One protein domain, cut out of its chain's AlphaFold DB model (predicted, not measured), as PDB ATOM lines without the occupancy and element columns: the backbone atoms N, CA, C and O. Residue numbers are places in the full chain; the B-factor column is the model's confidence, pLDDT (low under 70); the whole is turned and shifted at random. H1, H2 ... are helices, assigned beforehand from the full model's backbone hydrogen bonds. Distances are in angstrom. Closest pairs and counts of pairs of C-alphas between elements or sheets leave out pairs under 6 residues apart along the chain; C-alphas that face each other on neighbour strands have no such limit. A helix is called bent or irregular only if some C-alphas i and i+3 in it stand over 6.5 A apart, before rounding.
ATOM      1  N   ILE A 238     -29.334  40.446  17.408       84.94
ATOM      2  CA  ILE A 238     -29.574  39.296  16.523       84.94
ATOM      3  C   ILE A 238     -28.256  38.688  16.043       84.94
ATOM      4  O   ILE A 238     -28.086  37.476  16.137       84.94
ATOM      5  N   LEU A 239     -27.279  39.509  15.644       79.94
ATOM      6  CA  LEU A 239     -25.934  39.041  15.293       79.94
ATOM      7  C   LEU A 239     -25.239  38.322  16.459       79.94
ATOM      8  O   LEU A 239     -24.466  37.390  16.243       79.94
ATOM      9  N   SER A 240     -25.499  38.741  17.699       80.62
ATOM     10  CA  SER A 240     -24.958  38.068  18.885       80.62
ATOM     11  C   SER A 240     -25.620  36.705  19.112       80.62
ATOM     12  O   SER A 240     -24.917  35.728  19.362       80.62
ATOM     13  N   LEU A 241     -26.945  36.615  18.963       86.00
ATOM     14  CA  LEU A 241     -27.693  35.354  19.060       86.00
ATOM     15  C   LEU A 241     -27.283  34.358  17.966       86.00
ATOM     16  O   LEU A 241     -27.062  33.184  18.241       86.00
ATOM     17  N   LEU A 242     -27.087  34.849  16.747       84.12
ATOM     18  CA  LEU A 242     -26.593  34.089  15.602       84.12
ATOM     19  C   LEU A 242     -25.225  33.448  15.871       84.12
ATOM     20  O   LEU A 242     -25.015  32.268  15.602       84.12
ATOM     21  N   LYS A 243     -24.298  34.215  16.460       79.00
ATOM     22  CA  LYS A 243     -22.979  33.710  16.869       79.00
ATOM     23  C   LYS A 243     -23.080  32.644  17.957       79.00
ATOM     24  O   LYS A 243     -22.299  31.695  17.934       79.00
ATOM     25  N   LEU A 244     -24.015  32.794  18.898       83.25
ATOM     26  CA  LEU A 244     -24.258  31.793  19.939       83.25
ATOM     27  C   LEU A 244     -24.788  30.483  19.346       83.25
ATOM     28  O   LEU A 244     -24.290  29.423  19.715       83.25
ATOM     29  N   GLU A 245     -25.734  30.545  18.407       85.81
ATOM     30  CA  GLU A 245     -26.279  29.346  17.751       85.81
ATOM     31  C   GLU A 245     -25.251  28.637  16.867       85.81
ATOM     32  O   GLU A 245     -25.097  27.419  16.960       85.81
ATOM     33  N   LEU A 246     -24.475  29.381  16.070       81.69
ATOM     34  CA  LEU A 246     -23.358  28.795  15.324       81.69
ATOM     35  C   LEU A 246     -22.356  28.103  16.238       81.69
ATOM     36  O   LEU A 246     -21.866  27.017  15.942       81.69
ATOM     37  N   GLY A 247     -22.030  28.749  17.351       76.00
ATOM     38  CA  GLY A 247     -21.159  28.162  18.341       76.00
ATOM     39  C   GLY A 247     -21.719  26.864  18.910       76.00
ATOM     40  O   GLY A 247     -21.009  25.865  19.006       76.00
ATOM     41  N   PHE A 248     -23.006  26.855  19.251       80.06
ATOM     42  CA  PHE A 248     -23.682  25.667  19.752       80.06
ATOM     43  C   PHE A 248     -23.670  24.517  18.729       80.06
ATOM     44  O   PHE A 248     -23.492  23.362  19.113       80.06
ATOM     45  N   LEU A 249     -23.777  24.817  17.431       81.00
ATOM     46  CA  LEU A 249     -23.597  23.831  16.359       81.00
ATOM     47  C   LEU A 249     -22.163  23.289  16.293       81.00
ATOM     48  O   LEU A 249     -21.988  22.074  16.200       81.00
ATOM     49  N   ARG A 250     -21.140  24.151  16.397       77.31
ATOM     50  CA  ARG A 250     -19.729  23.717  16.453       77.31
ATOM     51  C   ARG A 250     -19.474  22.799  17.641       77.31
ATOM     52  O   ARG A 250     -18.863  21.755  17.470       77.31
ATOM     53  N   MET A 251     -19.983  23.157  18.819       73.50
ATOM     54  CA  MET A 251     -19.823  22.362  20.040       73.50
ATOM     55  C   MET A 251     -20.389  20.949  19.870       73.50
ATOM     56  O   MET A 251     -19.704  19.980  20.177       73.50
ATOM     57  N   GLN A 252     -21.611  20.835  19.340       76.94
ATOM     58  CA  GLN A 252     -22.229  19.535  19.065       76.94
ATOM     59  C   GLN A 252     -21.453  18.743  18.007       76.94
ATOM     60  O   GLN A 252     -21.267  17.538  18.147       76.94
ATOM     61  N   TYR A 253     -20.981  19.416  16.956       76.50
ATOM     62  CA  TYR A 253     -20.185  18.777  15.912       76.50
ATOM     63  C   TYR A 253     -18.853  18.241  16.458       76.50
ATOM     64  O   TYR A 253     -18.497  17.094  16.203       76.50
ATOM     65  N   GLU A 254     -18.146  19.029  17.269       72.81
ATOM     66  CA  GLU A 254     -16.899  18.631  17.929       72.81
ATOM     67  C   GLU A 254     -17.101  17.472  18.916       72.81
ATOM     68  O   GLU A 254     -16.260  16.577  18.988       72.81
ATOM     69  N   GLU A 255     -18.225  17.442  19.636       70.38
ATOM     70  CA  GLU A 255     -18.569  16.343  20.545       70.38
ATOM     71  C   GLU A 255     -18.741  15.019  19.784       70.38
ATOM     72  O   GLU A 255     -18.133  14.012  20.156       70.38
ATOM     73  N   ILE A 256     -19.453  15.040  18.654       69.94
ATOM     74  CA  ILE A 256     -19.619  13.876  17.767       69.94
ATOM     75  C   ILE A 256     -18.273  13.387  17.217       69.94
ATOM     76  O   ILE A 256     -18.035  12.179  17.141       69.94
ATOM     77  N   LEU A 257     -17.371  14.306  16.849       66.25
ATOM     78  CA  LEU A 257     -16.020  13.944  16.411       66.25
ATOM     79  C   LEU A 257     -15.256  13.187  17.506       66.25
ATOM     80  O   LEU A 257     -14.483  12.277  17.201       66.25
ATOM     81  N   THR A 258     -15.483  13.525  18.776       61.75
ATOM     82  CA  THR A 258     -14.824  12.854  19.904       61.75
ATOM     83  C   THR A 258     -15.489  11.552  20.354       61.75
ATOM     84  O   THR A 258     -14.768  10.619  20.712       61.75
ATOM     85  N   ASP A 259     -16.819  11.437  20.279       56.06
ATOM     86  CA  ASP A 259     -17.569  10.243  20.710       56.06
ATOM     87  C   ASP A 259     -17.452   9.071  19.704       56.06
ATOM     88  O   ASP A 259     -17.584   7.902  20.057       56.06
ATOM     89  N   GLY A 260     -17.044   9.358  18.457       51.72
ATOM     90  CA  GLY A 260     -16.646   8.363  17.444       51.72
ATOM     91  C   GLY A 260     -15.338   7.599  17.736       51.72
ATOM     92  O   GLY A 260     -14.879   6.808  16.909       51.72
ATOM     93  N   GLY A 261     -14.716   7.822  18.899       45.34
ATOM     94  CA  GLY A 261     -13.741   6.908  19.504       45.34
ATOM     95  C   GLY A 261     -12.274   7.025  19.072       45.34
ATOM     96  O   GLY A 261     -11.472   6.207  19.525       45.34
ATOM     97  N   LYS A 262     -11.865   7.992  18.230       48.28
ATOM     98  CA  LYS A 262     -10.455   8.105  17.766       48.28
ATOM     99  C   LYS A 262      -9.908   9.526  17.518       48.28
ATOM    100  O   LYS A 262      -8.903   9.656  16.817       48.28
ATOM    101  N   ILE A 263     -10.501  10.590  18.065       52.56
ATOM    102  CA  ILE A 263      -9.993  11.966  17.875       52.56
ATOM    103  C   ILE A 263      -9.546  12.593  19.208       52.56
ATOM    104  O   ILE A 263     -10.100  12.300  20.266       52.56
ATOM    105  N   ALA A 264      -8.475  13.393  19.137       54.53
ATOM    106  CA  ALA A 264      -7.797  14.090  20.233       54.53
ATOM    107  C   ALA A 264      -8.757  14.880  21.158       54.53
ATOM    108  O   ALA A 264      -9.821  15.309  20.714       54.53
ATOM    109  N   PRO A 265      -8.399  15.096  22.442       60.44
ATOM    110  CA  PRO A 265      -9.258  15.794  23.403       60.44
ATOM    111  C   PRO A 265      -9.631  17.212  22.936       60.44
ATOM    112  O   PRO A 265      -8.768  17.954  22.470       60.44
ATOM    113  N   THR A 266     -10.901  17.607  23.100       68.69
ATOM    114  CA  THR A 266     -11.375  18.952  22.720       68.69
ATOM    115  C   THR A 266     -10.734  20.050  23.570       68.69
ATOM    116  O   THR A 266     -10.288  19.815  24.703       68.69
ATOM    117  N   ILE A 267     -10.764  21.287  23.054       75.19
ATOM    118  CA  ILE A 267     -10.381  22.511  23.782       75.19
ATOM    119  C   ILE A 267     -11.045  22.536  25.164       75.19
ATOM    120  O   ILE A 267     -10.390  22.806  26.169       75.19
ATOM    121  N   THR A 268     -12.328  22.178  25.241       74.12
ATOM    122  CA  THR A 268     -13.115  22.138  26.479       74.12
ATOM    123  C   THR A 268     -12.590  21.089  27.464       74.12
ATOM    124  O   THR A 268     -12.460  21.365  28.661       74.12
ATOM    125  N   THR A 269     -12.239  19.892  26.985       77.50
ATOM    126  CA  THR A 269     -11.670  18.824  27.819       77.50
ATOM    127  C   THR A 269     -10.301  19.213  28.375       77.50
ATOM    128  O   THR A 269     -10.047  19.008  29.566       77.50
ATOM    129  N   ILE A 270      -9.425  19.794  27.549       82.75
ATOM    130  CA  ILE A 270      -8.094  20.249  27.979       82.75
ATOM    131  C   ILE A 270      -8.222  21.431  28.946       82.75
ATOM    132  O   ILE A 270      -7.631  21.400  30.028       82.75
ATOM    133  N   ALA A 271      -9.071  22.417  28.638       84.69
ATOM    134  CA  ALA A 271      -9.337  23.558  29.511       84.69
ATOM    135  C   ALA A 271      -9.857  23.127  30.894       84.69
ATOM    136  O   ALA A 271      -9.422  23.673  31.905       84.69
ATOM    137  N   ASN A 272     -10.722  22.108  30.966       85.81
ATOM    138  CA  ASN A 272     -11.194  21.550  32.238       85.81
ATOM    139  C   ASN A 272     -10.074  20.851  33.030       85.81
ATOM    140  O   ASN A 272     -10.051  20.938  34.259       85.81
ATOM    141  N   LYS A 273      -9.146  20.157  32.355       87.75
ATOM    142  CA  LYS A 273      -7.974  19.551  33.014       87.75
ATOM    143  C   LYS A 273      -7.061  20.630  33.599       87.75
ATOM    144  O   LYS A 273      -6.665  20.511  34.756       87.75
ATOM    145  N   ILE A 274      -6.794  21.693  32.836       89.38
ATOM    146  CA  ILE A 274      -6.000  22.842  33.294       89.38
ATOM    147  C   ILE A 274      -6.693  23.527  34.474       89.38
ATOM    148  O   ILE A 274      -6.064  23.735  35.508       89.38
ATOM    149  N   GLU A 275      -7.992  23.826  34.367       90.62
ATOM    150  CA  GLU A 275      -8.755  24.472  35.440       90.62
ATOM    151  C   GLU A 275      -8.679  23.678  36.746       90.62
ATOM    152  O   GLU A 275      -8.375  24.258  37.786       90.62
ATOM    153  N   LYS A 276      -8.885  22.354  36.704       90.50
ATOM    154  CA  LYS A 276      -8.775  21.505  37.900       90.50
ATOM    155  C   LYS A 276      -7.396  21.612  38.551       90.50
ATOM    156  O   LYS A 276      -7.314  21.741  39.768       90.50
ATOM    157  N   MET A 277      -6.321  21.599  37.761       88.81
ATOM    158  CA  MET A 277      -4.960  21.727  38.291       88.81
ATOM    159  C   MET A 277      -4.679  23.118  38.868       88.81
ATOM    160  O   MET A 277      -4.039  23.219  39.913       88.81
ATOM    161  N   LEU A 278      -5.177  24.178  38.224       89.44
ATOM    162  CA  LEU A 278      -5.037  25.547  38.722       89.44
ATOM    163  C   LEU A 278      -5.836  25.772  40.011       89.44
ATOM    164  O   LEU A 278      -5.350  26.474  40.890       89.44
ATOM    165  N   ILE A 279      -7.011  25.152  40.162       89.69
ATOM    166  CA  ILE A 279      -7.782  25.184  41.417       89.69
ATOM    167  C   ILE A 279      -6.981  24.521  42.542       89.69
ATOM    168  O   ILE A 279      -6.832  25.110  43.610       89.69
ATOM    169  N   THR A 280      -6.407  23.338  42.302       87.31
ATOM    170  CA  THR A 280      -5.566  22.659  43.301       87.31
ATOM    171  C   THR A 280      -4.343  23.498  43.682       87.31
ATOM    172  O   THR A 280      -4.019  23.602  44.862       87.31
ATOM    173  N   LEU A 281      -3.693  24.148  42.711       85.62
ATOM    174  CA  LEU A 281      -2.579  25.067  42.977       85.62
ATOM    175  C   LEU A 281      -3.018  26.325  43.735       85.62
ATOM    176  O   LEU A 281      -2.292  26.791  44.605       85.62
ATOM    177  N   SER A 282      -4.207  26.848  43.445       87.62
ATOM    178  CA  SER A 282      -4.768  28.008  44.140       87.62
ATOM    179  C   SER A 282      -5.064  27.716  45.611       87.62
ATOM    180  O   SER A 282      -4.947  28.615  46.437       87.62
ATOM    181  N   LEU A 283      -5.433  26.474  45.943       86.25
ATOM    182  CA  LEU A 283      -5.608  26.029  47.328       86.25
ATOM    183  C   LEU A 283      -4.265  25.820  48.041       86.25
ATOM    184  O   LEU A 283      -4.174  26.045  49.244       86.25
ATOM    185  N   ALA A 284      -3.229  25.405  47.306       83.19
ATOM    186  CA  ALA A 284      -1.888  25.187  47.846       83.19
ATOM    187  C   ALA A 284      -1.082  26.487  48.042       83.19
ATOM    188  O   ALA A 284      -0.159  26.494  48.850       83.19
ATOM    189  N   MET A 285      -1.425  27.570  47.332       83.62
ATOM    190  CA  MET A 285      -0.750  28.877  47.410       83.62
ATOM    191  C   MET A 285      -1.765  30.028  47.566       83.62
ATOM    192  O   MET A 285      -2.032  30.762  46.603       83.62
ATOM    193  N   PRO A 286      -2.355  30.208  48.763       80.44
ATOM    194  CA  PRO A 286      -3.425  31.181  48.990       80.44
ATOM    195  C   PRO A 286      -3.000  32.629  48.716       80.44
ATOM    196  O   PRO A 286      -3.787  33.394  48.160       80.44
ATOM    197  N   GLU A 287      -1.748  33.004  49.017       82.50
ATOM    198  CA  GLU A 287      -1.215  34.346  48.728       82.50
ATOM    199  C   GLU A 287      -1.191  34.708  47.231       82.50
ATOM    200  O   GLU A 287      -1.078  35.883  46.868       82.50
ATOM    201  N   HIS A 288      -1.310  33.719  46.341       83.50
ATOM    202  CA  HIS A 288      -1.228  33.897  44.890       83.50
ATOM    203  C   HIS A 288      -2.499  33.458  44.149       83.50
ATOM    204  O   HIS A 288      -2.573  33.569  42.919       83.50
ATOM    205  N   ALA A 289      -3.532  33.047  44.893       84.19
ATOM    206  CA  ALA A 289      -4.816  32.581  44.377       84.19
ATOM    207  C   ALA A 289      -5.454  33.561  43.377       84.19
ATOM    208  O   ALA A 289      -5.888  33.150  42.305       84.19
ATOM    209  N   SER A 290      -5.409  34.873  43.646       85.56
ATOM    210  CA  SER A 290      -6.002  35.893  42.763       85.56
ATOM    211  C   SER A 290      -5.424  35.887  41.337       85.56
ATOM    212  O   SER A 290      -6.139  36.139  40.362       85.56
ATOM    213  N   ASN A 291      -4.132  35.582  41.171       85.56
ATOM    214  CA  ASN A 291      -3.513  35.523  39.844       85.56
ATOM    215  C   ASN A 291      -3.929  34.255  39.084       85.56
ATOM    216  O   ASN A 291      -4.193  34.322  37.882       85.56
ATOM    217  N   LEU A 292      -4.061  33.129  39.790       87.38
ATOM    218  CA  LEU A 292      -4.555  31.868  39.233       87.38
ATOM    219  C   LEU A 292      -6.048  31.956  38.883       87.38
ATOM    220  O   LEU A 292      -6.457  31.493  37.817       87.38
ATOM    221  N   GLU A 293      -6.849  32.638  39.701       88.44
ATOM    222  CA  GLU A 293      -8.269  32.895  39.440       88.44
ATOM    223  C   GLU A 293      -8.500  33.681  38.146       88.44
ATOM    224  O   GLU A 293      -9.433  33.373  37.408       88.44
ATOM    225  N   LYS A 294      -7.635  34.643  37.799       88.62
ATOM    226  CA  LYS A 294      -7.722  35.364  36.510       88.62
ATOM    227  C   LYS A 294      -7.540  34.426  35.312       88.62
ATOM    228  O   LYS A 294      -8.189  34.612  34.275       88.62
ATOM    229  N   ILE A 295      -6.667  33.425  35.439       89.88
ATOM    230  CA  ILE A 295      -6.444  32.405  34.405       89.88
ATOM    231  C   ILE A 295      -7.646  31.456  34.356       89.88
ATOM    232  O   ILE A 295      -8.184  31.224  33.276       89.88
ATOM    233  N   ILE A 296      -8.140  30.993  35.510       88.88
ATOM    234  CA  ILE A 296      -9.350  30.160  35.620       88.88
ATOM    235  C   ILE A 296     -10.565  30.872  35.018       88.88
ATOM    236  O   ILE A 296     -11.314  30.279  34.245       88.88
ATOM    237  N   PHE A 297     -10.748  32.158  35.303       87.94
ATOM    238  CA  PHE A 297     -11.811  32.966  34.715       87.94
ATOM    239  C   PHE A 297     -11.680  33.050  33.190       87.94
ATOM    240  O   PHE A 297     -12.673  32.930  32.474       87.94
ATOM    241  N   SER A 298     -10.454  33.189  32.677       86.12
ATOM    242  CA  SER A 298     -10.188  33.176  31.233       86.12
ATOM    243  C   SER A 298     -10.496  31.801  30.620       86.12
ATOM    244  O   SER A 298     -11.162  31.735  29.595       86.12
ATOM    245  N   LEU A 299     -10.138  30.696  31.283       84.81
ATOM    246  CA  LEU A 299     -10.507  29.337  30.859       84.81
ATOM    247  C   LEU A 299     -12.027  29.123  30.867       84.81
ATOM    248  O   LEU A 299     -12.577  28.543  29.937       84.81
ATOM    249  N   ARG A 300     -12.738  29.635  31.875       83.56
ATOM    250  CA  ARG A 300     -14.208  29.605  31.910       83.56
ATOM    251  C   ARG A 300     -14.817  30.408  30.769       83.56
ATOM    252  O   ARG A 300     -15.759  29.927  30.149       83.56
ATOM    253  N   ARG A 301     -14.249  31.575  30.449       80.44
ATOM    254  CA  ARG A 301     -14.657  32.376  29.288       80.44
ATOM    255  C   ARG A 301     -14.395  31.670  27.965       80.44
ATOM    256  O   ARG A 301     -15.247  31.756  27.099       80.44
ATOM    257  N   LEU A 302     -13.278  30.960  27.817       80.50
ATOM    258  CA  LEU A 302     -13.001  30.157  26.622       80.50
ATOM    259  C   LEU A 302     -14.081  29.088  26.393       80.50
ATOM    260  O   LEU A 302     -14.436  28.805  25.258       80.50
ATOM    261  N   LYS A 303     -14.625  28.521  27.478       72.19
ATOM    262  CA  LYS A 303     -15.701  27.520  27.423       72.19
ATOM    263  C   LYS A 303     -17.087  28.123  27.180       72.19
ATOM    264  O   LYS A 303     -17.948  27.436  26.645       72.19
ATOM    265  N   SER A 304     -17.333  29.359  27.624       61.28
ATOM    266  CA  SER A 304     -18.656  29.998  27.551       61.28
ATOM    267  C   SER A 304     -18.833  30.959  26.376       61.28
ATOM    268  O   SER A 304     -19.963  31.199  25.957       61.28
ATOM    269  N   TYR A 305     -17.746  31.515  25.844       59.88
ATOM    270  CA  TYR A 305     -17.754  32.402  24.689       59.88
ATOM    271  C   TYR A 305     -17.191  31.681  23.472       59.88
ATOM    272  O   TYR A 305     -16.076  31.169  23.498       59.88
ATOM    273  N   PHE A 306     -17.930  31.733  22.369       59.50
ATOM    274  CA  PHE A 306     -17.441  31.257  21.084       59.50
ATOM    275  C   PHE A 306     -16.434  32.243  20.506       59.50
ATOM    276  O   PHE A 306     -16.790  33.282  19.944       59.50
ATOM    277  N   ILE A 307     -15.157  31.919  20.686       63.25
ATOM    278  CA  ILE A 307     -14.047  32.647  20.080       63.25
ATOM    279  C   ILE A 307     -13.963  32.253  18.606       63.25
ATOM    280  O   ILE A 307     -14.290  31.126  18.224       63.25
ATOM    281  N   ARG A 308     -13.602  33.213  17.753       63.75
ATOM    282  CA  ARG A 308     -13.466  32.952  16.322       63.75
ATOM    283  C   ARG A 308     -12.342  31.936  16.089       63.75
ATOM    284  O   ARG A 308     -11.275  32.155  16.646       63.75
ATOM    285  N   PRO A 309     -12.530  30.917  15.239       63.16
ATOM    286  CA  PRO A 309     -11.549  29.849  15.015       63.16
ATOM    287  C   PRO A 309     -10.161  30.340  14.590       63.16
ATOM    288  O   PRO A 309      -9.160  29.721  14.931       63.16
ATOM    289  N   ASP A 310     -10.094  31.455  13.863       62.16
ATOM    290  CA  ASP A 310      -8.854  32.089  13.410       62.16
ATOM    291  C   ASP A 310      -8.160  32.914  14.504       62.16
ATOM    292  O   ASP A 310      -6.937  32.941  14.572       62.16
ATOM    293  N   ALA A 311      -8.930  33.521  15.409       71.12
ATOM    294  CA  ALA A 311      -8.414  34.262  16.560       71.12
ATOM    295  C   ALA A 311      -8.307  33.411  17.840       71.12
ATOM    296  O   ALA A 311      -7.837  33.910  18.863       71.12
ATOM    297  N   THR A 312      -8.750  32.147  17.825       76.12
ATOM    298  CA  THR A 312      -8.738  31.270  19.006       76.12
ATOM    299  C   THR A 312      -7.316  31.080  19.518       76.12
ATOM    300  O   THR A 312      -7.092  31.213  20.719       76.12
ATOM    301  N   LEU A 313      -6.344  30.841  18.631       81.00
ATOM    302  CA  LEU A 313      -4.945  30.672  19.032       81.00
ATOM    303  C   LEU A 313      -4.382  31.955  19.659       81.00
ATOM    304  O   LEU A 313      -3.912  31.918  20.795       81.00
ATOM    305  N   GLU A 314      -4.498  33.092  18.966       82.44
ATOM    306  CA  GLU A 314      -4.018  34.395  19.453       82.44
ATOM    307  C   GLU A 314      -4.660  34.776  20.793       82.44
ATOM    308  O   GLU A 314      -4.001  35.289  21.703       82.44
ATOM    309  N   TRP A 315      -5.953  34.490  20.954       86.19
ATOM    310  CA  TRP A 315      -6.663  34.756  22.195       86.19
ATOM    311  C   TRP A 315      -6.183  33.857  23.336       86.19
ATOM    312  O   TRP A 315      -5.969  34.360  24.440       86.19
ATOM    313  N   ILE A 316      -5.992  32.551  23.101       85.75
ATOM    314  CA  ILE A 316      -5.460  31.624  24.117       85.75
ATOM    315  C   ILE A 316      -4.043  32.055  24.509       85.75
ATOM    316  O   ILE A 316      -3.723  32.088  25.702       85.75
ATOM    317  N   GLU A 317      -3.215  32.462  23.544       86.75
ATOM    318  CA  GLU A 317      -1.880  32.992  23.817       86.75
ATOM    319  C   GLU A 317      -1.934  34.237  24.703       86.75
ATOM    320  O   GLU A 317      -1.347  34.255  25.788       86.75
ATOM    321  N   ALA A 318      -2.716  35.243  24.311       86.75
ATOM    322  CA  ALA A 318      -2.811  36.501  25.040       86.75
ATOM    323  C   ALA A 318      -3.477  36.363  26.421       86.75
ATOM    324  O   ALA A 318      -3.049  36.993  27.390       86.75
ATOM    325  N   GLN A 319      -4.548  35.571  26.526       87.81
ATOM    326  CA  GLN A 319      -5.422  35.562  27.702       87.81
ATOM    327  C   GLN A 319      -5.153  34.428  28.682       87.81
ATOM    328  O   GLN A 319      -5.577  34.550  29.834       87.81
ATOM    329  N   ILE A 320      -4.476  33.358  28.262       88.69
ATOM    330  CA  ILE A 320      -4.208  32.190  29.105       88.69
ATOM    331  C   ILE A 320      -2.699  31.974  29.226       88.69
ATOM    332  O   ILE A 320      -2.162  32.082  30.328       88.69
ATOM    333  N   ILE A 321      -2.003  31.727  28.115       89.75
ATOM    334  CA  ILE A 321      -0.599  31.286  28.141       89.75
ATOM    335  C   ILE A 321       0.336  32.391  28.617       89.75
ATOM    336  O   ILE A 321       1.171  32.141  29.479       89.75
ATOM    337  N   ASN A 322       0.175  33.626  28.142       90.19
ATOM    338  CA  ASN A 322       1.020  34.736  28.586       90.19
ATOM    339  C   ASN A 322       0.837  35.026  30.081       90.19
ATOM    340  O   ASN A 322       1.812  35.293  30.782       90.19
ATOM    341  N   LYS A 323      -0.393  34.904  30.597       90.56
ATOM    342  CA  LYS A 323      -0.675  35.051  32.035       90.56
ATOM    343  C   LYS A 323      -0.053  33.917  32.848       90.56
ATOM    344  O   LYS A 323       0.490  34.169  33.920       90.56
ATOM    345  N   TRP A 324      -0.106  32.689  32.331       91.75
ATOM    346  CA  TRP A 324       0.549  31.534  32.937       91.75
ATOM    347  C   TRP A 324       2.075  31.678  32.944       91.75
ATOM    348  O   TRP A 324       2.693  31.525  33.990       91.75
ATOM    349  N   ASN A 325       2.684  32.063  31.823       89.81
ATOM    350  CA  ASN A 325       4.127  32.273  31.719       89.81
ATOM    351  C   ASN A 325       4.608  33.391  32.649       89.81
ATOM    352  O   ASN A 325       5.628  33.235  33.316       89.81
ATOM    353  N   PHE A 326       3.849  34.487  32.746       88.31
ATOM    354  CA  PHE A 326       4.125  35.553  33.707       88.31
ATOM    355  C   PHE A 326       4.090  35.026  35.147       88.31
ATOM    356  O   PHE A 326       5.037  35.237  35.903       88.31
ATOM    357  N   PHE A 327       3.048  34.270  35.504       88.00
ATOM    358  CA  PHE A 327       2.931  33.640  36.817       88.00
ATOM    359  C   PHE A 327       4.114  32.704  37.115       88.00
ATOM    360  O   PHE A 327       4.764  32.832  38.148       88.00
ATOM    361  N   VAL A 328       4.455  31.814  36.181       87.75
ATOM    362  CA  VAL A 328       5.589  30.891  36.320       87.75
ATOM    363  C   VAL A 328       6.911  31.644  36.465       87.75
ATOM    364  O   VAL A 328       7.738  31.250  37.280       87.75
ATOM    365  N   SER A 329       7.119  32.730  35.716       85.38
ATOM    366  CA  SER A 329       8.349  33.526  35.802       85.38
ATOM    367  C   SER A 329       8.522  34.225  37.153       85.38
ATOM    368  O   SER A 329       9.646  34.334  37.635       85.38
ATOM    369  N   ALA A 330       7.421  34.648  37.781       84.31
ATOM    370  CA  ALA A 330       7.438  35.352  39.060       84.31
ATOM    371  C   ALA A 330       7.589  34.410  40.268       84.31
ATOM    372  O   ALA A 330       8.117  34.826  41.296       84.31
ATOM    373  N   TYR A 331       7.150  33.151  40.146       82.44
ATOM    374  CA  TYR A 331       7.037  32.211  41.275       82.44
ATOM    375  C   TYR A 331       7.717  30.856  41.022       82.44
ATOM    376  O   TYR A 331       7.360  29.846  41.630       82.44
ATOM    377  N   LYS A 332       8.701  30.814  40.116       77.44
ATOM    378  CA  LYS A 332       9.355  29.580  39.649       77.44
ATOM    379  C   LYS A 332       9.898  28.704  40.784       77.44
ATOM    380  O   LYS A 332       9.740  27.489  40.725       77.44
ATOM    381  N   ASP A 333      10.483  29.318  41.811       76.88
ATOM    382  CA  ASP A 333      11.146  28.616  42.920       76.88
ATOM    383  C   ASP A 333      10.166  28.036  43.956       76.88
ATOM    384  O   ASP A 333      10.551  27.222  44.793       76.88
ATOM    385  N   GLN A 334       8.891  28.429  43.893       77.31
ATOM    386  CA  GLN A 334       7.826  27.974  44.796       77.31
ATOM    387  C   GLN A 334       6.936  26.896  44.151       77.31
ATOM    388  O   GLN A 334       6.078  26.306  44.806       77.31
ATOM    389  N   LEU A 335       7.137  26.622  42.859       78.94
ATOM    390  CA  LEU A 335       6.331  25.687  42.085       78.94
ATOM    391  C   LEU A 335       6.973  24.299  42.030       78.94
ATOM    392  O   LEU A 335       8.135  24.127  41.672       78.94
ATOM    393  N   ASN A 336       6.168  23.271  42.297       80.12
ATOM    394  CA  ASN A 336       6.576  21.885  42.095       80.12
ATOM    395  C   ASN A 336       6.812  21.612  40.594       80.12
ATOM    396  O   ASN A 336       5.924  21.832  39.761       80.12
ATOM    397  N   SER A 337       7.992  21.076  40.267       78.88
ATOM    398  CA  SER A 337       8.430  20.751  38.904       78.88
ATOM    399  C   SER A 337       7.465  19.824  38.154       78.88
ATOM    400  O   SER A 337       7.271  19.993  36.949       78.88
ATOM    401  N   TYR A 338       6.790  18.910  38.858       81.38
ATOM    402  CA  TYR A 338       5.768  18.033  38.284       81.38
ATOM    403  C   TYR A 338       4.519  18.807  37.834       81.38
ATOM    404  O   TYR A 338       4.043  18.632  36.710       81.38
ATOM    405  N   HIS A 339       3.996  19.699  38.684       80.12
ATOM    406  CA  HIS A 339       2.814  20.504  38.357       80.12
ATOM    407  C   HIS A 339       3.099  21.484  37.216       80.12
ATOM    408  O   HIS A 339       2.273  21.637  36.317       80.12
ATOM    409  N   LEU A 340       4.285  22.093  37.227       83.81
ATOM    410  CA  LEU A 340       4.737  23.013  36.189       83.81
ATOM    411  C   LEU A 340       4.878  22.309  34.832       83.81
ATOM    412  O   LEU A 340       4.323  22.780  33.840       83.81
ATOM    413  N   GLY A 341       5.543  21.149  34.792       85.00
ATOM    414  CA  GLY A 341       5.696  20.366  33.564       85.00
ATOM    415  C   GLY A 341       4.353  19.903  32.997       85.00
ATOM    416  O   GLY A 341       4.105  20.023  31.797       85.00
ATOM    417  N   ARG A 342       3.444  19.443  33.865       87.69
ATOM    418  CA  ARG A 342       2.138  18.945  33.428       87.69
ATOM    419  C   ARG A 342       1.212  20.051  32.923       87.69
ATOM    420  O   ARG A 342       0.509  19.828  31.941       87.69
ATOM    421  N   ILE A 343       1.202  21.228  33.555       87.88
ATOM    422  CA  ILE A 343       0.395  22.357  33.067       87.88
ATOM    423  C   ILE A 343       0.955  22.878  31.746       87.88
ATOM    424  O   ILE A 343       0.167  23.096  30.836       87.88
ATOM    425  N   ASN A 344       2.278  22.998  31.592       88.31
ATOM    426  CA  ASN A 344       2.879  23.402  30.315       88.31
ATOM    427  C   ASN A 344       2.505  22.442  29.180       88.31
ATOM    428  O   ASN A 344       2.051  22.888  28.134       88.31
ATOM    429  N   GLN A 345       2.576  21.131  29.429       89.06
ATOM    430  CA  GLN A 345       2.132  20.134  28.457       89.06
ATOM    431  C   GLN A 345       0.652  20.315  28.085       89.06
ATOM    432  O   GLN A 345       0.302  20.276  26.910       89.06
ATOM    433  N   LEU A 346      -0.223  20.549  29.069       87.25
ATOM    434  CA  LEU A 346      -1.641  20.805  28.802       87.25
ATOM    435  C   LEU A 346      -1.869  22.131  28.053       87.25
ATOM    436  O   LEU A 346      -2.806  22.216  27.266       87.25
ATOM    437  N   MET A 347      -1.040  23.156  28.273       87.62
ATOM    438  CA  MET A 347      -1.100  24.419  27.528       87.62
ATOM    439  C   MET A 347      -0.693  24.226  26.061       87.62
ATOM    440  O   MET A 347      -1.341  24.789  25.180       87.62
ATOM    441  N   ASP A 348       0.313  23.397  25.786       84.94
ATOM    442  CA  ASP A 348       0.704  23.039  24.417       84.94
ATOM    443  C   ASP A 348      -0.366  22.169  23.738       84.94
ATOM    444  O   ASP A 348      -0.747  22.426  22.595       84.94
ATOM    445  N   GLU A 349      -0.944  21.201  24.463       83.38
ATOM    446  CA  GLU A 349      -2.111  20.438  24.001       83.38
ATOM    447  C   GLU A 349      -3.293  21.375  23.681       83.38
ATOM    448  O   GLU A 349      -3.974  21.178  22.675       83.38
ATOM    449  N   LEU A 350      -3.515  22.429  24.481       83.56
ATOM    450  CA  LEU A 350      -4.571  23.422  24.255       83.56
ATOM    451  C   LEU A 350      -4.325  24.247  22.980       83.56
ATOM    452  O   LEU A 350      -5.275  24.505  22.241       83.56
ATOM    453  N   LYS A 351      -3.071  24.633  22.696       81.62
ATOM    454  CA  LYS A 351      -2.695  25.301  21.433       81.62
ATOM    455  C   LYS A 351      -2.956  24.409  20.228       81.62
ATOM    456  O   LYS A 351      -3.542  24.858  19.248       81.62
ATOM    457  N   HIS A 352      -2.549  23.144  20.309       76.81
ATOM    458  CA  HIS A 352      -2.806  22.184  19.241       76.81
ATOM    459  C   HIS A 352      -4.309  21.968  19.041       76.81
ATOM    460  O   HIS A 352      -4.777  22.003  17.906       76.81
ATOM    461  N   ALA A 353      -5.081  21.856  20.124       75.19
ATOM    462  CA  ALA A 353      -6.537  21.750  20.066       75.19
ATOM    463  C   ALA A 353      -7.229  22.975  19.456       75.19
ATOM    464  O   ALA A 353      -8.262  22.829  18.811       75.19
ATOM    465  N   ALA A 354      -6.655  24.171  19.599       73.50
ATOM    466  CA  ALA A 354      -7.154  25.378  18.944       73.50
ATOM    467  C   ALA A 354      -7.000  25.358  17.415       73.50
ATOM    468  O   ALA A 354      -7.769  26.016  16.719       73.50
ATOM    469  N   LEU A 355      -6.025  24.602  16.902       70.69
ATOM    470  CA  LEU A 355      -5.725  24.470  15.473       70.69
ATOM    471  C   LEU A 355      -6.472  23.302  14.808       70.69
ATOM    472  O   LEU A 355      -6.627  23.300  13.591       70.69
ATOM    473  N   LEU A 356      -6.975  22.342  15.597       67.50
ATOM    474  CA  LEU A 356      -7.722  21.169  15.118       67.50
ATOM    475  C   LEU A 356      -8.890  21.509  14.160       67.50
ATOM    476  O   LEU A 356      -9.034  20.820  13.152       67.50
ATOM    477  N   PRO A 357      -9.710  22.557  14.392       60.28
ATOM    478  CA  PRO A 357     -10.813  22.901  13.488       60.28
ATOM    479  C   PRO A 357     -10.387  23.336  12.078       60.28
ATOM    480  O   PRO A 357     -11.213  23.348  11.170       60.28
ATOM    481  N   GLN A 358      -9.118  23.717  11.893       59.88
ATOM    482  CA  GLN A 358      -8.557  24.142  10.608       59.88
ATOM    483  C   GLN A 358      -7.828  22.999   9.876       59.88
ATOM    484  O   GLN A 358      -7.318  23.210   8.777       59.88
ATOM    485  N   ASP A 359      -7.762  21.800  10.465       62.25
ATOM    486  CA  ASP A 359      -7.074  20.647   9.885       62.25
ATOM    487  C   ASP A 359      -7.960  19.949   8.825       62.25
ATOM    488  O   ASP A 359      -9.010  19.377   9.160       62.25
ATOM    489  N   PRO A 360      -7.546  19.937   7.542       58.59
ATOM    490  CA  PRO A 360      -8.296  19.288   6.466       58.59
ATOM    491  C   PRO A 360      -8.488  17.779   6.684       58.59
ATOM    492  O   PRO A 360      -9.461  17.198   6.198       58.59
ATOM    493  N   GLU A 361      -7.584  17.125   7.418       57.19
ATOM    494  CA  GLU A 361      -7.628  15.681   7.671       57.19
ATOM    495  C   GLU A 361      -8.648  15.303   8.758       57.19
ATOM    496  O   GLU A 361      -9.168  14.185   8.764       57.19
ATOM    497  N   LEU A 362      -9.012  16.237   9.642       56.56
ATOM    498  CA  LEU A 362     -10.042  16.027  10.665       56.56
ATOM    499  C   LEU A 362     -11.458  16.038  10.088       56.56
ATOM    500  O   LEU A 362     -12.278  15.204  10.477       56.56
ATOM    501  N   SER A 363     -11.714  16.880   9.081       53.91
ATOM    502  CA  SER A 363     -12.969  16.837   8.314       53.91
ATOM    503  C   SER A 363     -13.148  15.493   7.592       53.91
ATOM    504  O   SER A 363     -14.249  14.942   7.554       53.91
ATOM    505  N   LYS A 364     -12.064  14.881   7.104       54.66
ATOM    506  CA  LYS A 364     -12.115  13.551   6.468       54.66
ATOM    507  C   LYS A 364     -12.347  12.402   7.457       54.66
ATOM    508  O   LYS A 364     -12.871  11.364   7.066       54.66
ATOM    509  N   ARG A 365     -11.990  12.570   8.736       55.25
ATOM    510  CA  ARG A 365     -12.113  11.534   9.785       55.25
ATOM    511  C   ARG A 365     -13.489  11.459  10.455       55.25
ATOM    512  O   ARG A 365     -13.742  10.508  11.191       55.25
ATOM    513  N   ALA A 366     -14.368  12.430  10.218       54.22
ATOM    514  CA  ALA A 366     -15.725  12.433  10.757       54.22
ATOM    515  C   ALA A 366     -16.594  11.339  10.102       54.22
ATOM    516  O   ALA A 366     -16.539  11.189   8.884       54.22
ATOM    517  N   LEU A 367     -17.379  10.615  10.911       56.25
ATOM    518  CA  LEU A 367     -18.321   9.521  10.588       56.25
ATOM    519  C   LEU A 367     -18.515   9.152   9.100       56.25
ATOM    520  O   LEU A 367     -18.975   9.962   8.296       56.25
ATOM    521  N   PHE A 368     -18.314   7.864   8.789       55.62
ATOM    522  CA  PHE A 368     -18.464   7.218   7.469       55.62
ATOM    523  C   PHE A 368     -19.838   7.384   6.776       55.62
ATOM    524  O   PHE A 368     -19.992   6.943   5.642       55.62
ATOM    525  N   TYR A 369     -20.830   7.990   7.433       65.00
ATOM    526  CA  TYR A 369     -22.222   8.053   6.972       65.00
ATOM    527  C   TYR A 369     -22.663   9.432   6.446       65.00
ATOM    528  O   TYR A 369     -23.773   9.543   5.934       65.00
ATOM    529  N   ILE A 370     -21.822  10.472   6.539       70.19
ATOM    530  CA  ILE A 370     -22.138  11.818   6.022       70.19
ATOM    531  C   ILE A 370     -21.448  12.014   4.664       70.19
ATOM    532  O   ILE A 370     -20.224  11.878   4.610       70.19
ATOM    533  N   PRO A 371     -22.168  12.383   3.584       76.50
ATOM    534  CA  PRO A 371     -21.546  12.687   2.298       76.50
ATOM    535  C   PRO A 371     -20.512  13.818   2.412       76.50
ATOM    536  O   PRO A 371     -20.802  14.874   2.978       76.50
ATOM    537  N   ASP A 372     -19.329  13.629   1.821       71.69
ATOM    538  CA  ASP A 372     -18.199  14.561   1.969       71.69
ATOM    539  C   ASP A 372     -18.541  15.999   1.549       71.69
ATOM    540  O   ASP A 372     -18.167  16.951   2.230       71.69
ATOM    541  N   HIS A 373     -19.348  16.164   0.495       75.81
ATOM    542  CA  HIS A 373     -19.787  17.478   0.019       75.81
ATOM    543  C   HIS A 373     -20.706  18.223   1.008       75.81
ATOM    544  O   HIS A 373     -20.673  19.451   1.066       75.81
ATOM    545  N   VAL A 374     -21.527  17.508   1.790       76.81
ATOM    546  CA  VAL A 374     -22.387  18.107   2.831       76.81
ATOM    547  C   VAL A 374     -21.535  18.501   4.029       76.81
ATOM    548  O   VAL A 374     -21.699  19.582   4.587       76.81
ATOM    549  N   LYS A 375     -20.582  17.640   4.387       75.00
ATOM    550  CA  LYS A 375     -19.669  17.855   5.506       75.00
ATOM    551  C   LYS A 375     -18.772  19.072   5.286       75.00
ATOM    552  O   LYS A 375     -18.677  19.925   6.165       75.00
ATOM    553  N   GLU A 376     -18.157  19.179   4.111       75.56
ATOM    554  CA  GLU A 376     -17.283  20.300   3.763       75.56
ATOM    555  C   GLU A 376     -18.052  21.630   3.765       75.56
ATOM    556  O   GLU A 376     -17.600  22.606   4.365       75.56
ATOM    557  N   LYS A 377     -19.264  21.649   3.191       78.56
ATOM    558  CA  LYS A 377     -20.148  22.824   3.235       78.56
ATOM    559  C   LYS A 377     -20.550  23.197   4.659       78.56
ATOM    560  O   LYS A 377     -20.439  24.363   5.030       78.56
ATOM    561  N   PHE A 378     -20.974  22.225   5.464       81.56
ATOM    562  CA  PHE A 378     -21.384  22.458   6.847       81.56
ATOM    563  C   PHE A 378     -20.248  23.054   7.681       81.56
ATOM    564  O   PHE A 378     -20.437  24.093   8.310       81.56
ATOM    565  N   VAL A 379     -19.054  22.449   7.629       77.06
ATOM    566  CA  VAL A 379     -17.856  22.937   8.333       77.06
ATOM    567  C   VAL A 379     -17.495  24.344   7.863       77.06
ATOM    568  O   VAL A 379     -17.286  25.228   8.692       77.06
ATOM    569  N   ASN A 380     -17.489  24.589   6.552       77.38
ATOM    570  CA  ASN A 380     -17.171  25.907   6.010       77.38
ATOM    571  C   ASN A 380     -18.148  26.978   6.523       77.38
ATOM    572  O   ASN A 380     -17.719  28.036   6.980       77.38
ATOM    573  N   ILE A 381     -19.453  26.687   6.548       78.38
ATOM    574  CA  ILE A 381     -20.457  27.639   7.029       78.38
ATOM    575  C   ILE A 381     -20.330  27.862   8.536       78.38
ATOM    576  O   ILE A 381     -20.212  29.015   8.967       78.38
ATOM    577  N   ILE A 382     -20.309  26.796   9.346       78.00
ATOM    578  CA  ILE A 382     -20.284  26.963  10.798       78.00
ATOM    579  C   ILE A 382     -18.976  27.592  11.255       78.00
ATOM    580  O   ILE A 382     -19.038  28.352  12.204       78.00
ATOM    581  N   TYR A 383     -17.825  27.367  10.610       73.88
ATOM    582  CA  TYR A 383     -16.540  27.986  10.976       73.88
ATOM    583  C   TYR A 383     -16.253  29.313  10.240       73.88
ATOM    584  O   TYR A 383     -15.233  29.947  10.516       73.88
ATOM    585  N   SER A 384     -17.156  29.787   9.373       70.81
ATOM    586  CA  SER A 384     -16.980  31.047   8.639       70.81
ATOM    587  C   SER A 384     -16.976  32.299   9.534       70.81
ATOM    588  O   SER A 384     -17.602  32.361  10.595       70.81
ATOM    589  N   ASN A 385     -16.258  33.331   9.069       59.59
ATOM    590  CA  ASN A 385     -16.107  34.624   9.751       59.59
ATOM    591  C   ASN A 385     -17.263  35.605   9.498       59.59
ATOM    592  O   ASN A 385     -17.493  36.505  10.308       59.59
ATOM    593  N   SER A 386     -17.981  35.447   8.386       63.09
ATOM    594  CA  SER A 386     -19.129  36.269   8.006       63.09
ATOM    595  C   SER A 386     -20.313  35.375   7.675       63.09
ATOM    596  O   SER A 386     -20.224  34.470   6.838       63.09
ATOM    597  N   ILE A 387     -21.430  35.658   8.338       66.81
ATOM    598  CA  ILE A 387     -22.703  35.035   8.026       66.81
ATOM    599  C   ILE A 387     -23.518  36.038   7.227       66.81
ATOM    600  O   ILE A 387     -24.032  37.016   7.766       66.81
ATOM    601  N   GLU A 388     -23.591  35.786   5.931       68.31
ATOM    602  CA  GLU A 388     -24.556  36.417   5.041       68.31
ATOM    603  C   GLU A 388     -25.860  35.607   5.063       68.31
ATOM    604  O   GLU A 388     -25.841  34.419   5.395       68.31
ATOM    605  N   ASN A 389     -26.989  36.220   4.692       67.56
ATOM    606  CA  ASN A 389     -28.281  35.520   4.653       67.56
ATOM    607  C   ASN A 389     -28.235  34.263   3.767       67.56
ATOM    608  O   ASN A 389     -28.729  33.225   4.185       67.56
ATOM    609  N   SER A 390     -27.543  34.322   2.625       72.75
ATOM    610  CA  SER A 390     -27.338  33.171   1.732       72.75
ATOM    611  C   SER A 390     -26.698  31.975   2.443       72.75
ATOM    612  O   SER A 390     -27.118  30.839   2.256       72.75
ATOM    613  N   ARG A 391     -25.732  32.222   3.333       79.31
ATOM    614  CA  ARG A 391     -25.089  31.169   4.131       79.31
ATOM    615  C   ARG A 391     -25.985  30.631   5.243       79.31
ATOM    616  O   ARG A 391     -25.802  29.489   5.651       79.31
ATOM    617  N   LEU A 392     -26.923  31.432   5.755       80.75
ATOM    618  CA  LEU A 392     -27.932  30.948   6.705       80.75
ATOM    619  C   LEU A 392     -28.952  30.053   6.026       80.75
ATOM    620  O   LEU A 392     -29.318  29.040   6.611       80.75
ATOM    621  N   ASP A 393     -29.376  30.411   4.816       82.25
ATOM    622  CA  ASP A 393     -30.279  29.583   4.019       82.25
ATOM    623  C   ASP A 393     -29.633  28.232   3.718       82.25
ATOM    624  O   ASP A 393     -30.199  27.195   4.057       82.25
ATOM    625  N   GLU A 394     -28.385  28.245   3.239       84.81
ATOM    626  CA  GLU A 394     -27.604  27.023   3.031       84.81
ATOM    627  C   GLU A 394     -27.453  26.195   4.322       84.81
ATOM    628  O   GLU A 394     -27.552  24.968   4.289       84.81
ATOM    629  N   LEU A 395     -27.238  26.835   5.479       85.31
ATOM    630  CA  LEU A 395     -27.132  26.129   6.762       85.31
ATOM    631  C   LEU A 395     -28.456  25.494   7.190       85.31
ATOM    632  O   LEU A 395     -28.455  24.377   7.702       85.31
ATOM    633  N   VAL A 396     -29.572  26.205   7.014       85.44
ATOM    634  CA  VAL A 396     -30.908  25.690   7.337       85.44
ATOM    635  C   VAL A 396     -31.233  24.500   6.439       85.44
ATOM    636  O   VAL A 396     -31.632  23.471   6.972       85.44
ATOM    637  N   GLU A 397     -30.968  24.584   5.132       85.88
ATOM    638  CA  GLU A 397     -31.156  23.476   4.183       85.88
ATOM    639  C   GLU A 397     -30.318  22.241   4.553       85.88
ATOM    640  O   GLU A 397     -30.814  21.113   4.542       85.88
ATOM    641  N   ILE A 398     -29.052  22.436   4.942       84.19
ATOM    642  CA  ILE A 398     -28.183  21.337   5.391       84.19
ATOM    643  C   ILE A 398     -28.742  20.661   6.648       84.19
ATOM    644  O   ILE A 398     -28.635  19.443   6.772       84.19
ATOM    645  N   LEU A 399     -29.321  21.432   7.572       83.12
ATOM    646  CA  LEU A 399     -29.947  20.917   8.792       83.12
ATOM    647  C   LEU A 399     -31.358  20.350   8.557       83.12
ATOM    648  O   LEU A 399     -31.902  19.730   9.464       83.12
ATOM    649  N   GLU A 400     -31.979  20.583   7.398       83.56
ATOM    650  CA  GLU A 400     -33.255  19.964   7.011       83.56
ATOM    651  C   GLU A 400     -33.077  18.553   6.459       83.56
ATOM    652  O   GLU A 400     -33.922  17.691   6.696       83.56
ATOM    653  N   GLY A 401     -31.985  18.303   5.733       74.44
ATOM    654  CA  GLY A 401     -31.585  16.941   5.418       74.44
ATOM    655  C   GLY A 401     -31.025  16.296   6.681       74.44
ATOM    656  O   GLY A 401     -30.018  16.772   7.193       74.44
ATOM    657  N   ASP A 402     -31.608  15.195   7.160       64.38
ATOM    658  CA  ASP A 402     -31.145  14.405   8.325       64.38
ATOM    659  C   ASP A 402     -29.747  13.751   8.134       64.38
ATOM    660  O   ASP A 402     -29.419  12.704   8.688       64.38
ATOM    661  N   ASN A 403     -28.890  14.364   7.322       69.81
ATOM    662  CA  ASN A 403     -27.563  13.918   6.933       69.81
ATOM    663  C   ASN A 403     -26.517  14.140   8.035       69.81
ATOM    664  O   ASN A 403     -25.441  13.552   7.958       69.81
ATOM    665  N   ILE A 404     -26.789  14.992   9.033       72.81
ATOM    666  CA  ILE A 404     -25.863  15.289  10.137       72.81
ATOM    667  C   ILE A 404     -26.525  14.907  11.468       72.81
ATOM    668  O   ILE A 404     -27.483  15.559  11.875       72.81
ATOM    669  N   PRO A 405     -26.023  13.895  12.194       73.38
ATOM    670  CA  PRO A 405     -26.652  13.407  13.421       73.38
ATOM    671  C   PRO A 405     -26.333  14.308  14.630       73.38
ATOM    672  O   PRO A 405     -25.611  13.903  15.538       73.38
ATOM    673  N   LEU A 406     -26.841  15.547  14.647       76.38
ATOM    674  CA  LEU A 406     -26.674  16.468  15.780       76.38
ATOM    675  C   LEU A 406     -27.702  16.183  16.896       76.38
ATOM    676  O   LEU A 406     -28.898  16.121  16.601       76.38
ATOM    677  N   PRO A 407     -27.294  16.106  18.181       73.62
ATOM    678  CA  PRO A 407     -28.193  15.821  19.307       73.62
ATOM    679  C   PRO A 407     -29.402  16.762  19.430       73.62
ATOM    680  O   PRO A 407     -30.474  16.348  19.867       73.62
ATOM    681  N   PHE A 408     -29.246  18.031  19.045       79.94
ATOM    682  CA  PHE A 408     -30.280  19.065  19.140       79.94
ATOM    683  C   PHE A 408     -30.580  19.735  17.788       79.94
ATOM    684  O   PHE A 408     -30.909  20.925  17.749       79.94
ATOM    685  N   LEU A 409     -30.493  18.977  16.687       82.50
ATOM    686  CA  LEU A 409     -30.679  19.452  15.307       82.50
ATOM    687  C   LEU A 409     -31.932  20.333  15.130       82.50
ATOM    688  O   LEU A 409     -31.830  21.488  14.718       82.50
ATOM    689  N   GLU A 410     -33.104  19.833  15.530       82.25
ATOM    690  CA  GLU A 410     -34.386  20.541  15.382       82.25
ATOM    691  C   GLU A 410     -34.442  21.875  16.136       82.25
ATOM    692  O   GLU A 410     -35.011  22.857  15.652       82.25
ATOM    693  N   LYS A 411     -33.824  21.940  17.321       87.50
ATOM    694  CA  LYS A 411     -33.759  23.176  18.110       87.50
ATOM    695  C   LYS A 411     -32.927  24.224  17.374       87.50
ATOM    696  O   LYS A 411     -33.386  25.354  17.208       87.50
ATOM    697  N   SER A 412     -31.724  23.853  16.938       85.38
ATOM    698  CA  SER A 412     -30.823  24.765  16.230       85.38
ATOM    699  C   SER A 412     -31.409  25.206  14.891       85.38
ATOM    700  O   SER A 412     -31.389  26.400  14.595       85.38
ATOM    701  N   ARG A 413     -32.034  24.291  14.139       86.88
ATOM    702  CA  ARG A 413     -32.742  24.610  12.892       86.88
ATOM    703  C   ARG A 413     -33.822  25.666  13.116       86.88
ATOM    704  O   ARG A 413     -33.818  26.706  12.461       86.88
ATOM    705  N   ARG A 414     -34.712  25.452  14.093       87.19
ATOM    706  CA  ARG A 414     -35.755  26.434  14.430       87.19
ATOM    707  C   ARG A 414     -35.154  27.770  14.850       87.19
ATOM    708  O   ARG A 414     -35.630  28.799  14.384       87.19
ATOM    709  N   SER A 415     -34.132  27.776  15.702       87.31
ATOM    710  CA  SER A 415     -33.492  29.016  16.161       87.31
ATOM    711  C   SER A 415     -32.929  29.831  14.988       87.31
ATOM    712  O   SER A 415     -33.213  31.023  14.868       87.31
ATOM    713  N   LEU A 416     -32.240  29.172  14.051       87.69
ATOM    714  CA  LEU A 416     -31.700  29.803  12.845       87.69
ATOM    715  C   LEU A 416     -32.789  30.359  11.918       87.69
ATOM    716  O   LEU A 416     -32.635  31.476  11.432       87.69
ATOM    717  N   ILE A 417     -33.911  29.652  11.735       87.00
ATOM    718  CA  ILE A 417     -35.058  30.151  10.951       87.00
ATOM    719  C   ILE A 417     -35.610  31.456  11.547       87.00
ATOM    720  O   ILE A 417     -35.855  32.416  10.815       87.00
ATOM    721  N   HIS A 418     -35.780  31.520  12.873       87.50
ATOM    722  CA  HIS A 418     -36.265  32.738  13.535       87.50
ATOM    723  C   HIS A 418     -35.249  33.882  13.427       87.50
ATOM    724  O   HIS A 418     -35.628  35.018  13.147       87.50
ATOM    725  N   LEU A 419     -33.957  33.596  13.621       88.06
ATOM    726  CA  LEU A 419     -32.896  34.598  13.498       88.06
ATOM    727  C   LEU A 419     -32.769  35.133  12.068       88.06
ATOM    728  O   LEU A 419     -32.563  36.335  11.897       88.06
ATOM    729  N   ARG A 420     -32.965  34.281  11.056       86.00
ATOM    730  CA  ARG A 420     -33.043  34.687   9.647       86.00
ATOM    731  C   ARG A 420     -34.200  35.655   9.413       86.00
ATOM    732  O   ARG A 420     -33.972  36.748   8.907       86.00
ATOM    733  N   ALA A 421     -35.412  35.288   9.830       85.62
ATOM    734  CA  ALA A 421     -36.586  36.148   9.660       85.62
ATOM    735  C   ALA A 421     -36.390  37.520  10.333       85.62
ATOM    736  O   ALA A 421     -36.754  38.558   9.785       85.62
ATOM    737  N   LEU A 422     -35.753  37.549  11.509       85.19
ATOM    738  CA  LEU A 422     -35.428  38.797  12.200       85.19
ATOM    739  C   LEU A 422     -34.374  39.642  11.461       85.19
ATOM    740  O   LEU A 422     -34.482  40.870  11.463       85.19
ATOM    741  N   LEU A 423     -33.371  39.020  10.830       82.88
ATOM    742  CA  LEU A 423     -32.383  39.716   9.995       82.88
ATOM    743  C   LEU A 423     -33.026  40.360   8.760       82.88
ATOM    744  O   LEU A 423     -32.683  41.493   8.422       82.88
ATOM    745  N   GLU A 424     -33.968  39.674   8.111       82.81
ATOM    746  CA  GLU A 424     -34.705  40.207   6.956       82.81
ATOM    747  C   GLU A 424     -35.536  41.436   7.325       82.81
ATOM    748  O   GLU A 424     -35.381  42.487   6.705       82.81
ATOM    749  N   VAL A 425     -36.322  41.354   8.404       82.25
ATOM    750  CA  VAL A 425     -37.138  42.482   8.889       82.25
ATOM    751  C   VAL A 425     -36.283  43.722   9.164       82.25
ATOM    752  O   VAL A 425     -36.691  44.852   8.896       82.25
ATOM    753  N   ILE A 426     -35.080  43.532   9.702       80.31
ATOM    754  CA  ILE A 426     -34.151  44.632   9.961       80.31
ATOM    755  C   ILE A 426     -33.601  45.235   8.674       80.31
ATOM    756  O   ILE A 426     -33.481  46.457   8.585       80.31
ATOM    757  N   ARG A 427     -33.275  44.401   7.685       78.44
ATOM    758  CA  ARG A 427     -32.780  44.863   6.389       78.44
ATOM    759  C   ARG A 427     -33.834  45.688   5.656       78.44
ATOM    760  O   ARG A 427     -33.517  46.755   5.133       78.44
ATOM    761  N   ASP A 428     -35.088  45.250   5.688       80.69
ATOM    762  CA  ASP A 428     -36.207  46.007   5.121       80.69
ATOM    763  C   ASP A 428     -36.384  47.356   5.824       80.69
ATOM    764  O   ASP A 428     -36.603  48.390   5.183       80.69
ATOM    765  N   LEU A 429     -36.221  47.373   7.148       79.94
ATOM    766  CA  LEU A 429     -36.284  48.595   7.941       79.94
ATOM    767  C   LEU A 429     -35.120  49.552   7.628       79.94
ATOM    768  O   LEU A 429     -35.329  50.765   7.575       79.94
ATOM    769  N   GLU A 430     -33.920  49.035   7.363       76.69
ATOM    770  CA  GLU A 430     -32.767  49.820   6.910       76.69
ATOM    771  C   GLU A 430     -33.010  50.440   5.525       76.69
ATOM    772  O   GLU A 430     -32.839  51.649   5.357       76.69
ATOM    773  N   ILE A 431     -33.473  49.648   4.549       80.25
ATOM    774  CA  ILE A 431     -33.793  50.120   3.190       80.25
ATOM    775  C   ILE A 431     -34.861  51.215   3.244       80.25
ATOM    776  O   ILE A 431     -34.697  52.279   2.641       80.25
ATOM    777  N   THR A 432     -35.929  50.981   4.008       76.69
ATOM    778  CA  THR A 432     -37.032  51.939   4.161       76.69
ATOM    779  C   THR A 432     -36.553  53.229   4.829       76.69
ATOM    780  O   THR A 432     -36.898  54.323   4.382       76.69
ATOM    781  N   SER A 433     -35.694  53.124   5.848       74.06
ATOM    782  CA  SER A 433     -35.109  54.289   6.525       74.06
ATOM    783  C   SER A 433     -34.194  55.090   5.593       74.06
ATOM    784  O   SER A 433     -34.289  56.315   5.545       74.06
ATOM    785  N   ASN A 434     -33.351  54.418   4.805       73.81
ATOM    786  CA  ASN A 434     -32.465  55.066   3.834       73.81
ATOM    787  C   ASN A 434     -33.248  55.771   2.718       73.81
ATOM    788  O   ASN A 434     -32.893  56.885   2.324       73.81
ATOM    789  N   LYS A 435     -34.344  55.162   2.251       77.38
ATOM    790  CA  LYS A 435     -35.257  55.786   1.288       77.38
ATOM    791  C   LYS A 435     -35.879  57.064   1.859       77.38
ATOM    792  O   LYS A 435     -35.782  58.111   1.224       77.38
ATOM    793  N   ALA A 436     -36.396  57.012   3.088       71.44
ATOM    794  CA  ALA A 436     -36.966  58.182   3.758       71.44
ATOM    795  C   ALA A 436     -35.941  59.322   3.946       71.44
ATOM    796  O   ALA A 436     -36.272  60.493   3.766       71.44
ATOM    797  N   ILE A 437     -34.673  59.008   4.246       70.50
ATOM    798  CA  ILE A 437     -33.593  60.013   4.307       70.50
ATOM    799  C   ILE A 437     -33.373  60.678   2.940       70.50
ATOM    800  O   ILE A 437     -33.191  61.897   2.866       70.50
ATOM    801  N   SER A 438     -33.372  59.895   1.859       68.94
ATOM    802  CA  SER A 438     -33.190  60.407   0.496       68.94
ATOM    803  C   SER A 438     -34.333  61.337   0.074       68.94
ATOM    804  O   SER A 438     -34.091  62.390  -0.521       68.94
ATOM    805  N   GLU A 439     -35.571  60.988   0.421       69.31
ATOM    806  CA  GLU A 439     -36.767  61.805   0.166       69.31
ATOM    807  C   GLU A 439     -36.715  63.131   0.948       69.31
ATOM    808  O   GLU A 439     -36.877  64.212   0.379       69.31
ATOM    809  N   ILE A 440     -36.328  63.094   2.230       67.50
ATOM    810  CA  ILE A 440     -36.139  64.316   3.033       67.50
ATOM    811  C   ILE A 440     -35.043  65.216   2.447       67.50
ATOM    812  O   ILE A 440     -35.193  66.442   2.424       67.50
TER     813      ILE A 440
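AT A GLANCE: This is residues 238 to 440 of the 447 residues of an uncharacterized protein of Desulfobacteraceae bacterium (UniProt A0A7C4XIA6). Two helical lobes make the model: a four-helix up-and-down bundle of H2 to H5, and a second lobe in which H1, H7, H8 and H9 touch in a ring, with short H6 on H7. From the second lobe the end of H9, residues 427 to 440, sticks out as a free arm. The printed part has 203 residues with nine named helices, H1 to H9 in chain order, and no named strand; its class is all helix. The whole is loose, with a radius of gyration of the C-alphas of 21.1 A, and flat, spanning 69 by 54 by 25 A.

IN THESE COORDINATES: H1, residues 238 to 259, begins at C-alpha 238 (-29.574, 39.296, 16.523) and is 31.7 A long. H2 holds residues 267 to 284, 25.7 A, and H3 residues 286 to 304, 26.3 A, with a kink of 32 degrees near residue 293. H4, residues 312 to 334, begins at C-alpha 312 (-8.738, 31.270, 19.006), is 30.8 A long and has a kink of 39 degrees near residue 328. H5, residues 337 to 358, is 33.2 A long. H3, H4 and H5 are irregular: C-alphas 287 and 290 are 7.8 A apart, 330 and 333 8.6 A, 354 and 357 7.0 A. H6 is residues 360 to 365, H7 372 to 383 and H8 389 to 400. H9, residues 409 to 440, is 46.8 A long and ends at C-alpha 440 (-36.139, 64.316, 3.033).

HOW THE PARTS SIT: In the bundle, H2 and H3 form a hairpin at 15 degrees, closest at the C-alphas of Ser 282 and Ala 289, 4.6 A. H4 and H5 form another at 6 degrees, closest at Leu 313 and Ala 354, 5.7 A between C-alphas. H2 touches H5, the closest C-alphas being those of Ile 267 and Ala 353, 5.4 A. H5 and H7 are near each other. H7, the hub, touches H1 at a steep tilt of 47 degrees, with the C-alphas of Leu 246 and Ile 382 closest at 5.8 A. H8 and H9 form a hairpin, closest at the C-alphas of Val 396 and Arg 413, 5.9 A. Every O i to N i+4 pair is within hydrogen-bond range in H1, H2, H7, H8 and H9; the others have 12 of 15 in H3, 15 of 19 in H4, 16 of 18 in H5 and 1 of 2 in H6.

THE WHOLE: The C-alphas farthest apart, those of Asn 336 and Glu 439, are 72.3 A apart. The printed part has no cut, and no link is long. Mean pLDDT of the printed part is 77.6; residues 256 to 266 and 356 to 369 are among those under 70.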